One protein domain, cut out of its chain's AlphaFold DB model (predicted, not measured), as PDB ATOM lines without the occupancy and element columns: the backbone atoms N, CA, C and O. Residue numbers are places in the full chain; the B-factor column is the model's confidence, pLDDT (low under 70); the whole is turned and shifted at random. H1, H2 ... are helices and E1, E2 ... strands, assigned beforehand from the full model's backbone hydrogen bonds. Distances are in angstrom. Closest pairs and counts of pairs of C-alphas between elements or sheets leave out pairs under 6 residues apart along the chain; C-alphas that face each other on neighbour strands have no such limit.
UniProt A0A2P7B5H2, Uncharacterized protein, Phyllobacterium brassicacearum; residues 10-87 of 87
ATOM      1  N   HIS A  10      25.244  47.049  40.590       53.78
ATOM      2  CA  HIS A  10      25.650  46.114  39.526       53.78
ATOM      3  C   HIS A  10      27.088  45.572  39.645       53.78
ATOM      4  O   HIS A  10      27.381  44.468  39.187       53.78
ATOM      5  N   SER A  11      28.015  46.330  40.241       62.19
ATOM      6  CA  SER A  11      29.421  45.896  40.351       62.19
ATOM      7  C   SER A  11      29.644  44.908  41.495       62.19
ATOM      8  O   SER A  11      30.505  44.034  41.398       62.19
ATOM      9  N   LYS A  12      28.863  45.023  42.575       66.94
ATOM     10  CA  LYS A  12      29.003  44.177  43.764       66.94
ATOM     11  C   LYS A  12      28.507  42.758  43.493       66.94
ATOM     12  O   LYS A  12      29.191  41.806  43.861       66.94
ATOM     13  N   ASP A  13      27.395  42.637  42.776       74.94
ATOM     14  CA  ASP A  13      26.826  41.355  42.357       74.94
ATOM     15  C   ASP A  13      27.798  40.545  41.494       74.94
ATOM     16  O   ASP A  13      28.057  39.371  41.757       74.94
ATOM     17  N   ARG A  14      28.445  41.203  40.524       80.75
ATOM     18  CA  ARG A  14      29.445  40.561  39.664       80.75
ATOM     19  C   ARG A  14      30.648  40.037  40.455       80.75
ATOM     20  O   ARG A  14      31.089  38.920  40.209       80.75
ATOM     21  N   ILE A  15      31.167  40.813  41.410       83.50
ATOM     22  CA  ILE A  15      32.302  40.400  42.256       83.50
ATOM     23  C   ILE A  15      31.918  39.214  43.147       83.50
ATOM     24  O   ILE A  15      32.715  38.303  43.357       83.50
ATOM     25  N   VAL A  16      30.702  39.224  43.695       84.19
ATOM     26  CA  VAL A  16      30.195  38.131  44.530       84.19
ATOM     27  C   VAL A  16      30.036  36.853  43.709       84.19
ATOM     28  O   VAL A  16      30.481  35.792  44.149       84.19
ATOM     29  N   LYS A  17      29.475  36.965  42.502       86.56
ATOM     30  CA  LYS A  17      29.339  35.844  41.574       86.56
ATOM     31  C   LYS A  17      30.694  35.237  41.212       86.56
ATOM     32  O   LYS A  17      30.823  34.022  41.262       86.56
ATOM     33  N   ASP A  18      31.698  36.066  40.931       89.38
ATOM     34  CA  ASP A  18      33.060  35.624  40.603       89.38
ATOM     35  C   ASP A  18      33.707  34.844  41.761       89.38
ATOM     36  O   ASP A  18      34.220  33.742  41.577       89.38
ATOM     37  N   LYS A  19      33.569  35.343  42.998       91.31
ATOM     38  CA  LYS A  19      34.049  34.639  44.201       91.31
ATOM     39  C   LYS A  19      33.343  33.305  44.428       91.31
ATOM     40  O   LYS A  19      33.961  32.351  44.895       91.31
ATOM     41  N   GLN A  20      32.049  33.242  44.143       92.62
ATOM     42  CA  GLN A  20      31.279  32.013  44.275       92.62
ATOM     43  C   GLN A  20      31.655  30.988  43.201       92.62
ATOM     44  O   GLN A  20      31.789  29.808  43.516       92.62
ATOM     45  N   ASP A  21      31.859  31.432  41.961       93.31
ATOM     46  CA  ASP A  21      32.322  30.577  40.868       93.31
ATOM     47  C   ASP A  21      33.727  30.038  41.161       93.31
ATOM     48  O   ASP A  21      33.975  28.840  41.055       93.31
ATOM     49  N   ASN A  22      34.621  30.889  41.675       94.81
ATOM     50  CA  ASN A  22      35.949  30.480  42.119       94.81
ATOM     51  C   ASN A  22      35.899  29.436  43.250       94.81
ATOM     52  O   ASN A  22      36.619  28.434  43.197       94.81
ATOM     53  N   LEU A  23      35.017  29.621  44.239       95.00
ATOM     54  CA  LEU A  23      34.796  28.635  45.299       95.00
ATOM     55  C   LEU A  23      34.319  27.297  44.721       95.00
ATOM     56  O   LEU A  23      34.865  26.249  45.073       95.00
ATOM     57  N   LEU A  24      33.330  27.329  43.823       95.88
ATOM     58  CA  LEU A  24      32.803  26.138  43.161       95.88
ATOM     59  C   LEU A  24      33.905  25.410  42.382       95.88
ATOM     60  O   LEU A  24      34.110  24.216  42.594       95.88
ATOM     61  N   GLN A  25      34.654  26.126  41.540       96.56
ATOM     62  CA  GLN A  25      35.762  25.573  40.758       96.56
ATOM     63  C   GLN A  25      36.839  24.946  41.645       96.56
ATOM     64  O   GLN A  25      37.354  23.873  41.328       96.56
ATOM     65  N   THR A  26      37.146  25.566  42.785       96.12
ATOM     66  CA  THR A  26      38.107  25.021  43.753       96.12
ATOM     67  C   THR A  26      37.611  23.694  44.335       96.12
ATOM     68  O   THR A  26      38.367  22.724  44.393       96.12
ATOM     69  N   CYS A  27      36.330  23.609  44.706       96.00
ATOM     70  CA  CYS A  27      35.735  22.378  45.236       96.00
ATOM     71  C   CYS A  27      35.669  21.268  44.178       96.00
ATOM     72  O   CYS A  27      36.007  20.118  44.464       96.00
ATOM     73  N   VAL A  28      35.287  21.609  42.944       95.94
ATOM     74  CA  VAL A  28      35.279  20.674  41.809       95.94
ATOM     75  C   VAL A  28      36.690  20.152  41.540       95.94
ATOM     76  O   VAL A  28      36.875  18.942  41.469       95.94
ATOM     77  N   SER A  29      37.691  21.034  41.490       96.12
ATOM     78  CA  SER A  29      39.092  20.655  41.257       96.12
ATOM     79  C   SER A  29      39.624  19.721  42.345       96.12
ATOM     80  O   SER A  29      40.251  18.709  42.034       96.12
ATOM     81  N   ALA A  30      39.332  20.009  43.618       94.94
ATOM     82  CA  ALA A  30      39.701  19.134  44.728       94.94
ATOM     83  C   ALA A  30      39.034  17.753  44.609       94.94
ATOM     84  O   ALA A  30      39.688  16.729  44.801       94.94
ATOM     85  N   THR A  31      37.758  17.721  44.219       94.94
ATOM     86  CA  THR A  31      37.011  16.470  44.034       94.94
ATOM     87  C   THR A  31      37.562  15.652  42.865       94.94
ATOM     88  O   THR A  31      37.766  14.447  42.995       94.94
ATOM     89  N   SER A  32      37.880  16.293  41.736       93.06
ATOM     90  CA  SER A  32      38.548  15.651  40.596       93.06
ATOM     91  C   SER A  32      39.952  15.144  40.941       93.06
ATOM     92  O   SER A  32      40.393  14.150  40.370       93.06
ATOM     93  N   GLY A  33      40.631  15.776  41.903       93.38
ATOM     94  CA  GLY A  33      41.882  15.292  42.494       93.38
ATOM     95  C   GLY A  33      41.718  14.122  43.473       93.38
ATOM     96  O   GLY A  33      42.715  13.642  44.005       93.38
ATOM     97  N   GLY A  34      40.487  13.658  43.716       94.00
ATOM     98  CA  GLY A  34      40.182  12.535  44.601       94.00
ATOM     99  C   GLY A  34      39.901  12.918  46.054       94.00
ATOM    100  O   GLY A  34      39.788  12.025  46.888       94.00
ATOM    101  N   ALA A  35      39.782  14.208  46.385       94.81
ATOM    102  CA  ALA A  35      39.417  14.617  47.737       94.81
ATOM    103  C   ALA A  35      37.931  14.344  48.017       94.81
ATOM    104  O   ALA A  35      37.050  14.773  47.270       94.81
ATOM    105  N   ASP A  36      37.647  13.672  49.132       93.75
ATOM    106  CA  ASP A  36      36.284  13.482  49.622       93.75
ATOM    107  C   ASP A  36      35.747  14.730  50.340       93.75
ATOM    108  O   ASP A  36      36.493  15.618  50.770       93.75
ATOM    109  N   PHE A  37      34.425  14.771  50.537       93.56
ATOM    110  CA  PHE A  37      33.753  15.897  51.182       93.56
ATOM    111  C   PHE A  37      34.345  16.297  52.545       93.56
ATOM    112  O   PHE A  37      34.572  17.489  52.731       93.56
ATOM    113  N   PRO A  38      34.636  15.387  53.501       95.25
ATOM    114  CA  PRO A  38      35.195  15.788  54.794       95.25
ATOM    115  C   PRO A  38      36.530  16.531  54.665       95.25
ATOM    116  O   PRO A  38      36.769  17.498  55.390       95.25
ATOM    117  N   THR A  39      37.366  16.122  53.707       96.38
ATOM    118  CA  THR A  39      38.639  16.777  53.389       96.38
ATOM    119  C   THR A  39      38.389  18.168  52.817       96.38
ATOM    120  O   THR A  39      38.911  19.148  53.340       96.38
ATOM    121  N   ILE A  40      37.523  18.285  51.807       96.44
ATOM    122  CA  ILE A  40      37.161  19.574  51.189       96.44
ATOM    123  C   ILE A  40      36.520  20.521  52.212       96.44
ATOM    124  O   ILE A  40      36.817  21.717  52.239       96.44
ATOM    125  N   TRP A  41      35.683  19.992  53.103       95.62
ATOM    126  CA  TRP A  41      35.070  20.749  54.184       95.62
ATOM    127  C   TRP A  41      36.120  21.352  55.117       95.62
ATOM    128  O   TRP A  41      36.084  22.550  55.404       95.62
ATOM    129  N   HIS A  42      37.056  20.527  55.585       95.94
ATOM    130  CA  HIS A  42      38.058  20.948  56.555       95.94
ATOM    131  C   HIS A  42      39.108  21.879  55.943       95.94
ATOM    132  O   HIS A  42      39.526  22.846  56.586       95.94
ATOM    133  N   ASP A  43      39.526  21.600  54.709       95.62
ATOM    134  CA  ASP A  43      40.639  22.304  54.089       95.62
ATOM    135  C   ASP A  43      40.212  23.607  53.406       95.62
ATOM    136  O   ASP A  43      40.909  24.616  53.550       95.62
ATOM    137  N   ILE A  44      39.035  23.603  52.765       95.50
ATOM    138  CA  ILE A  44      38.542  24.683  51.899       95.50
ATOM    139  C   ILE A  44      37.315  25.367  52.519       95.50
ATOM    140  O   ILE A  44      37.380  26.543  52.882       95.50
ATOM    141  N   LEU A  45      36.190  24.654  52.664       95.38
ATOM    142  CA  LEU A  45      34.882  25.286  52.911       95.38
ATOM    143  C   LEU A  45      34.789  25.975  54.272       95.38
ATOM    144  O   LEU A  45      34.398  27.136  54.338       95.38
ATOM    145  N   LYS A  46      35.189  25.304  55.357       93.62
ATOM    146  CA  LYS A  46      35.075  25.838  56.725       93.62
ATOM    147  C   LYS A  46      35.851  27.148  56.925       93.62
ATOM    148  O   LYS A  46      35.515  27.932  57.808       93.62
ATOM    149  N   LYS A  47      36.906  27.372  56.135       93.50
ATOM    150  CA  LYS A  47      37.768  28.562  56.207       93.50
ATOM    151  C   LYS A  47      37.325  29.663  55.235       93.50
ATOM    152  O   LYS A  47      37.839  30.778  55.308       93.50
ATOM    153  N   HIS A  48      36.415  29.360  54.310       94.25
ATOM    154  CA  HIS A  48      36.061  30.265  53.229       94.25
ATOM    155  C   HIS A  48      35.009  31.299  53.675       94.25
ATOM    156  O   HIS A  48      33.958  30.918  54.188       94.25
ATOM    157  N   PRO A  49      35.208  32.608  53.419       92.88
ATOM    158  CA  PRO A  49      34.340  33.668  53.947       92.88
ATOM    159  C   PRO A  49      32.918  33.676  53.368       92.88
ATOM    160  O   PRO A  49      32.034  34.316  53.931       92.88
ATOM    161  N   LEU A  50      32.689  33.006  52.234       93.50
ATOM    162  CA  LEU A  50      31.337  32.849  51.688       93.50
ATOM    163  C   LEU A  50      30.546  31.726  52.354       93.50
ATOM    164  O   LEU A  50      29.341  31.694  52.157       93.50
ATOM    165  N   VAL A  51      31.172  30.812  53.094       94.50
ATOM    166  CA  VAL A  51      30.477  29.673  53.702       94.50
ATOM    167  C   VAL A  51      29.911  30.080  55.057       94.50
ATOM    168  O   VAL A  51      30.620  30.618  55.905       94.50
ATOM    169  N   VAL A  52      28.621  29.819  55.262       93.12
ATOM    170  CA  VAL A  52      27.889  30.199  56.469       93.12
ATOM    171  C   VAL A  52      27.309  28.956  57.128       93.12
ATOM    172  O   VAL A  52      26.440  28.283  56.583       93.12
ATOM    173  N   GLY A  53      27.751  28.682  58.352       90.31
ATOM    174  CA  GLY A  53      27.231  27.573  59.150       90.31
ATOM    175  C   GLY A  53      27.809  26.213  58.762       90.31
ATOM    176  O   GLY A  53      28.890  26.128  58.189       90.31
ATOM    177  N   LEU A  54      27.110  25.150  59.159       93.75
ATOM    178  CA  LEU A  54      27.503  23.753  58.957       93.75
ATOM    179  C   LEU A  54      26.773  23.149  57.745       93.75
ATOM    180  O   LEU A  54      25.682  23.620  57.414       93.75
ATOM    181  N   PRO A  55      27.326  22.099  57.111       95.31
ATOM    182  CA  PRO A  55      26.611  21.356  56.086       95.31
ATOM    183  C   PRO A  55      25.369  20.692  56.684       95.31
ATOM    184  O   PRO A  55      25.419  20.107  57.769       95.31
ATOM    185  N   ILE A  56      24.259  20.775  55.960       95.19
ATOM    186  CA  ILE A  56      22.980  20.182  56.332       95.19
ATOM    187  C   ILE A  56      22.729  19.004  55.403       95.19
ATOM    188  O   ILE A  56      22.711  19.163  54.185       95.19
ATOM    189  N   GLN A  57      22.514  17.821  55.973       94.69
ATOM    190  CA  GLN A  57      22.124  16.659  55.187       94.69
ATOM    191  C   GLN A  57      20.645  16.752  54.803       94.69
ATOM    192  O   GLN A  57      19.779  16.963  55.656       94.69
ATOM    193  N   ARG A  58      20.364  16.582  53.514       94.25
ATOM    194  CA  ARG A  58      19.022  16.547  52.928       94.25
ATOM    195  C   ARG A  58      18.882  15.350  51.999       94.25
ATOM    196  O   ARG A  58      19.856  14.662  51.714       94.25
ATOM    197  N   ILE A  59      17.655  15.113  51.559       93.75
ATOM    198  CA  ILE A  59      17.327  14.176  50.489       93.75
ATOM    199  C   ILE A  59      16.915  15.021  49.280       93.75
ATOM    200  O   ILE A  59      16.114  15.945  49.447       93.75
ATOM    201  N   ASN A  60      17.503  14.765  48.112       89.75
ATOM    202  CA  ASN A  60      17.136  15.444  46.866       89.75
ATOM    203  C   ASN A  60      15.865  14.830  46.238       89.75
ATOM    204  O   ASN A  60      15.287  13.880  46.765       89.75
ATOM    205  N   ASP A  61      15.431  15.381  45.104       89.06
ATOM    206  CA  ASP A  61      14.253  14.914  44.361       89.06
ATOM    207  C   ASP A  61      14.385  13.454  43.877       89.06
ATOM    208  O   ASP A  61      13.388  12.740  43.783       89.06
ATOM    209  N   ASP A  62      15.616  12.985  43.651       90.25
ATOM    210  CA  ASP A  62      15.956  11.609  43.263       90.25
ATOM    211  C   ASP A  62      16.055  10.638  44.461       90.25
ATOM    212  O   ASP A  62      16.453   9.482  44.314       90.25
ATOM    213  N   ASN A  63      15.667  11.082  45.662       91.56
ATOM    214  CA  ASN A  63      15.727  10.317  46.909       91.56
ATOM    215  C   ASN A  63      17.159   9.893  47.324       91.56
ATOM    216  O   ASN A  63      17.353   8.892  48.020       91.56
ATOM    217  N   GLU A  64      18.166  10.678  46.938       91.69
ATOM    218  CA  GLU A  64      19.570  10.508  47.314       91.69
ATOM    219  C   GLU A  64      19.993  11.505  48.408       91.69
ATOM    220  O   GLU A  64      19.541  12.657  48.428       91.69
ATOM    221  N   PRO A  65      20.878  11.100  49.340       92.69
ATOM    222  CA  PRO A  65      21.410  12.001  50.348       92.69
ATOM    223  C   PRO A  65      22.367  13.025  49.730       92.69
ATOM    224  O   PRO A  65      23.347  12.671  49.077       92.69
ATOM    225  N   VAL A  66      22.125  14.300  50.020       95.50
ATOM    226  CA  VAL A  66      22.969  15.428  49.608       95.50
ATOM    227  C   VAL A  66      23.369  16.269  50.813       95.50
ATOM    228  O   VAL A  66      22.706  16.250  51.856       95.50
ATOM    229  N   LEU A  67      24.459  17.021  50.678       96.38
ATOM    230  CA  LEU A  67      24.889  17.997  51.678       96.38
ATOM    231  C   LEU A  67      24.703  19.405  51.130       96.38
ATOM    232  O   LEU A  67      25.290  19.763  50.114       96.38
ATOM    233  N   GLU A  68      23.922  20.215  51.829       96.12
ATOM    234  CA  GLU A  68      23.692  21.615  51.488       96.12
ATOM    235  C   GLU A  68      24.486  22.523  52.427       96.12
ATOM    236  O   GLU A  68      24.414  22.404  53.652       96.12
ATOM    237  N   ILE A  69      25.235  23.462  51.857       96.06
ATOM    238  CA  ILE A  69      26.024  24.455  52.581       96.06
ATOM    239  C   ILE A  69      25.500  25.843  52.233       96.06
ATOM    240  O   ILE A  69      25.500  26.247  51.069       96.06
ATOM    241  N   ARG A  70      25.064  26.595  53.247       95.56
ATOM    242  CA  ARG A  70      24.566  27.957  53.044       95.56
ATOM    243  C   ARG A  70      25.726  28.877  52.681       95.56
ATOM    244  O   ARG A  70      26.755  28.876  53.357       95.56
ATOM    245  N   LEU A  71      25.539  29.703  51.658       94.81
ATOM    246  CA  LEU A  71      26.470  30.771  51.324       94.81
ATOM    247  C   LEU A  71      25.970  32.124  51.843       94.81
ATOM    248  O   LEU A  71      24.767  32.377  51.927       94.81
ATOM    249  N   ALA A  72      26.899  33.036  52.132       92.25
ATOM    250  CA  ALA A  72      26.610  34.415  52.536       92.25
ATOM    251  C   ALA A  72      25.840  35.199  51.460       92.25
ATOM    252  O   ALA A  72      25.208  36.210  51.750       92.25
ATOM    253  N   THR A  73      25.880  34.710  50.219       89.19
ATOM    254  CA  THR A  73      25.143  35.236  49.066       89.19
ATOM    255  C   THR A  73      23.656  34.871  49.096       89.19
ATOM    256  O   THR A  73      22.888  35.362  48.279       89.19
ATOM    257  N   GLY A  74      23.237  34.011  50.029       90.50
ATOM    258  CA  GLY A  74      21.879  33.478  50.121       90.50
ATOM    259  C   GLY A  74      21.671  32.186  49.330       90.50
ATOM    260  O   GLY A  74      20.720  31.468  49.638       90.50
ATOM    261  N   GLN A  75      22.575  31.874  48.396       92.75
ATOM    262  CA  GLN A  75      22.596  30.639  47.611       92.75
ATOM    263  C   GLN A  75      23.109  29.444  48.422       92.75
ATOM    264  O   GLN A  75      23.632  29.602  49.533       92.75
ATOM    265  N   TRP A  76      22.989  28.249  47.851       94.56
ATOM    266  CA  TRP A  76      23.461  27.008  48.453       94.56
ATOM    267  C   TRP A  76      24.528  26.362  47.586       94.56
ATOM    268  O   TRP A  76      24.351  26.180  46.386       94.56
ATOM    269  N   LEU A  77      25.639  25.985  48.210       95.75
ATOM    270  CA  LEU A  77      26.574  25.042  47.619       95.75
ATOM    271  C   LEU A  77      26.105  23.638  47.998       95.75
ATOM    272  O   LEU A  77      25.989  23.330  49.181       95.75
ATOM    273  N   VAL A  78      25.821  22.807  47.007       96.00
ATOM    274  CA  VAL A  78      25.308  21.450  47.191       96.00
ATOM    275  C   VAL A  78      26.392  20.459  46.805       96.00
ATOM    276  O   VAL A  78      27.057  20.636  45.785       96.00
ATOM    277  N   PHE A  79      26.578  19.437  47.633       95.62
ATOM    278  CA  PHE A  79      27.392  18.273  47.325       95.62
ATOM    279  C   PHE A  79      26.492  17.048  47.158       95.62
ATOM    280  O   PHE A  79      25.902  16.566  48.128       95.62
ATOM    281  N   ASP A  80      26.405  16.563  45.925       92.69
ATOM    282  CA  ASP A  80      25.642  15.389  45.500       92.69
ATOM    283  C   ASP A  80      26.589  14.408  44.807       92.69
ATOM    284  O   ASP A  80      27.450  14.841  44.057       92.69
ATOM    285  N   SER A  81      26.502  13.102  45.077       87.06
ATOM    286  CA  SER A  81      27.171  12.049  44.283       87.06
ATOM    287  C   SER A  81      28.607  12.363  43.792       87.06
ATOM    288  O   SER A  81      28.974  12.070  42.654       87.06
ATOM    289  N   LYS A  82      29.448  12.942  44.672       86.25
ATOM    290  CA  LYS A  82      30.829  13.413  44.398       86.25
ATOM    291  C   LYS A  82      30.951  14.586  43.417       86.25
ATOM    292  O   LYS A  82      31.929  14.692  42.678       86.25
ATOM    293  N   ARG A  83      29.979  15.483  43.399       91.44
ATOM    294  CA  ARG A  83      29.948  16.691  42.578       91.44
ATOM    295  C   ARG A  83      29.488  17.863  43.422       91.44
ATOM    296  O   ARG A  83      28.717  17.704  44.359       91.44
ATOM    297  N   PHE A  84      29.999  19.039  43.080       94.88
ATOM    298  CA  PHE A  84      29.562  20.294  43.670       94.88
ATOM    299  C   PHE A  84      28.744  21.083  42.657       94.88
ATOM    300  O   PHE A  84      29.113  21.167  41.483       94.88
ATOM    301  N   SER A  85      27.665  21.697  43.125       94.25
ATOM    302  CA  SER A  85      26.807  22.572  42.334       94.25
ATOM    303  C   SER A  85      26.306  23.750  43.171       94.25
ATOM    304  O   SER A  85      26.353  23.728  44.400       94.25
ATOM    305  N   ILE A  86      25.866  24.818  42.508       94.00
ATOM    306  CA  ILE A  86      25.215  25.959  43.157       94.00
ATOM    307  C   ILE A  86      23.714  25.867  42.886       94.00
ATOM    308  O   ILE A  86      23.318  25.739  41.726       94.00
ATOM    309  N   ARG A  87      22.907  26.011  43.938       88.81
ATOM    310  CA  ARG A  87      21.456  26.217  43.879       88.81
ATOM    311  C   ARG A  87      21.076  27.618  44.358       88.81
ATOM    312  O   ARG A  87      21.698  28.133  45.318       88.81
TER     313      ARG A  87
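This is residues 10 to 87 of the 87 residues of an uncharacterized protein of Phyllobacterium brassicacearum (UniProt A0A2P7B5H2). A twisted sheet of four short strands has one long helix, H1, packed along one face near its E4 edge, and a small helix, H2, touches H1 near its C-terminal end and only grazes the sheet. H1 meets the sheet with residues 20 to 32, while its earlier residues reach on past the strands. The printed part has 78 residues, with two named helices and then four named strands along the chain, H1 H2 E1 E2 E3 E4; the sheet's order is E1 - E2 - E3 - E4, all antiparallel, and the class is mixed, helices and strands. The whole is compact, with a radius of gyration of the C-alphas of 12.4 A, and the C-alphas span 38 by 27 by 19 A.

Start with H1, residues 10 to 32, and go on to H2, residues 37 to 43: they touch, through residues 27 to 31 of H1 alone, at a steep tilt of 63 degrees, opposite ways, and their closest C-alphas, Cys 27 and Ile 40, are 6.7 A apart. In H2 every O i to N i+4 pair is within hydrogen-bond range; in H1, 18 of 19 are. Next come E1, residues 51 to 59, E2, residues 65 to 71, E3, residues 76 to 80, and E4, residues 83 to 86, a meander, each strand the antiparallel neighbour of the one before. E1 bends by 71 degrees at residue 54. In the hairpin of E1 and E2, look for N 56 and O 68, 2.8 A apart; in that of E2 and E3, for N 69 and O 77, 2.8 A; in that of E3 and E4, for N 83 and O 80, 2.7 A. E1 and E4, the edge strands, are apart. The sheet is only just strongly twisted, its C-alphas lying up to 4.2 A off the best plane. H1 is on one face of it, giving two layers, a helix over a sheet, at a height over the sheet of 9.1 A; it lies over E3, and runs along the strands, at 18 degrees to E3 on the local plane. The closest C-alphas of H1 and E4 are those of Val 28 and Phe 84, 6.0 A apart. H2 only grazes the sheet, with residues 37 to 41.

Find C-alpha 10 at (25.650, 46.114, 39.526); from there H1 runs 33.1 A to C-alpha 32 at (38.548, 15.651, 40.596). H2 measures 9.8 A, E1 20.6 A, E2 19.5 A, E3 12.2 A and E4 10.4 A, ending at C-alpha 86, (25.215, 25.959, 43.157).

The two C-alphas farthest apart, those of Ser 11 and Asn 63, are 38.7 A apart. The printed part has no cut; the link from H2 to E1 is short and the other links between named elements are tight. Mean pLDDT of the printed part is 91.7, and residues 10 to 12 are under 70.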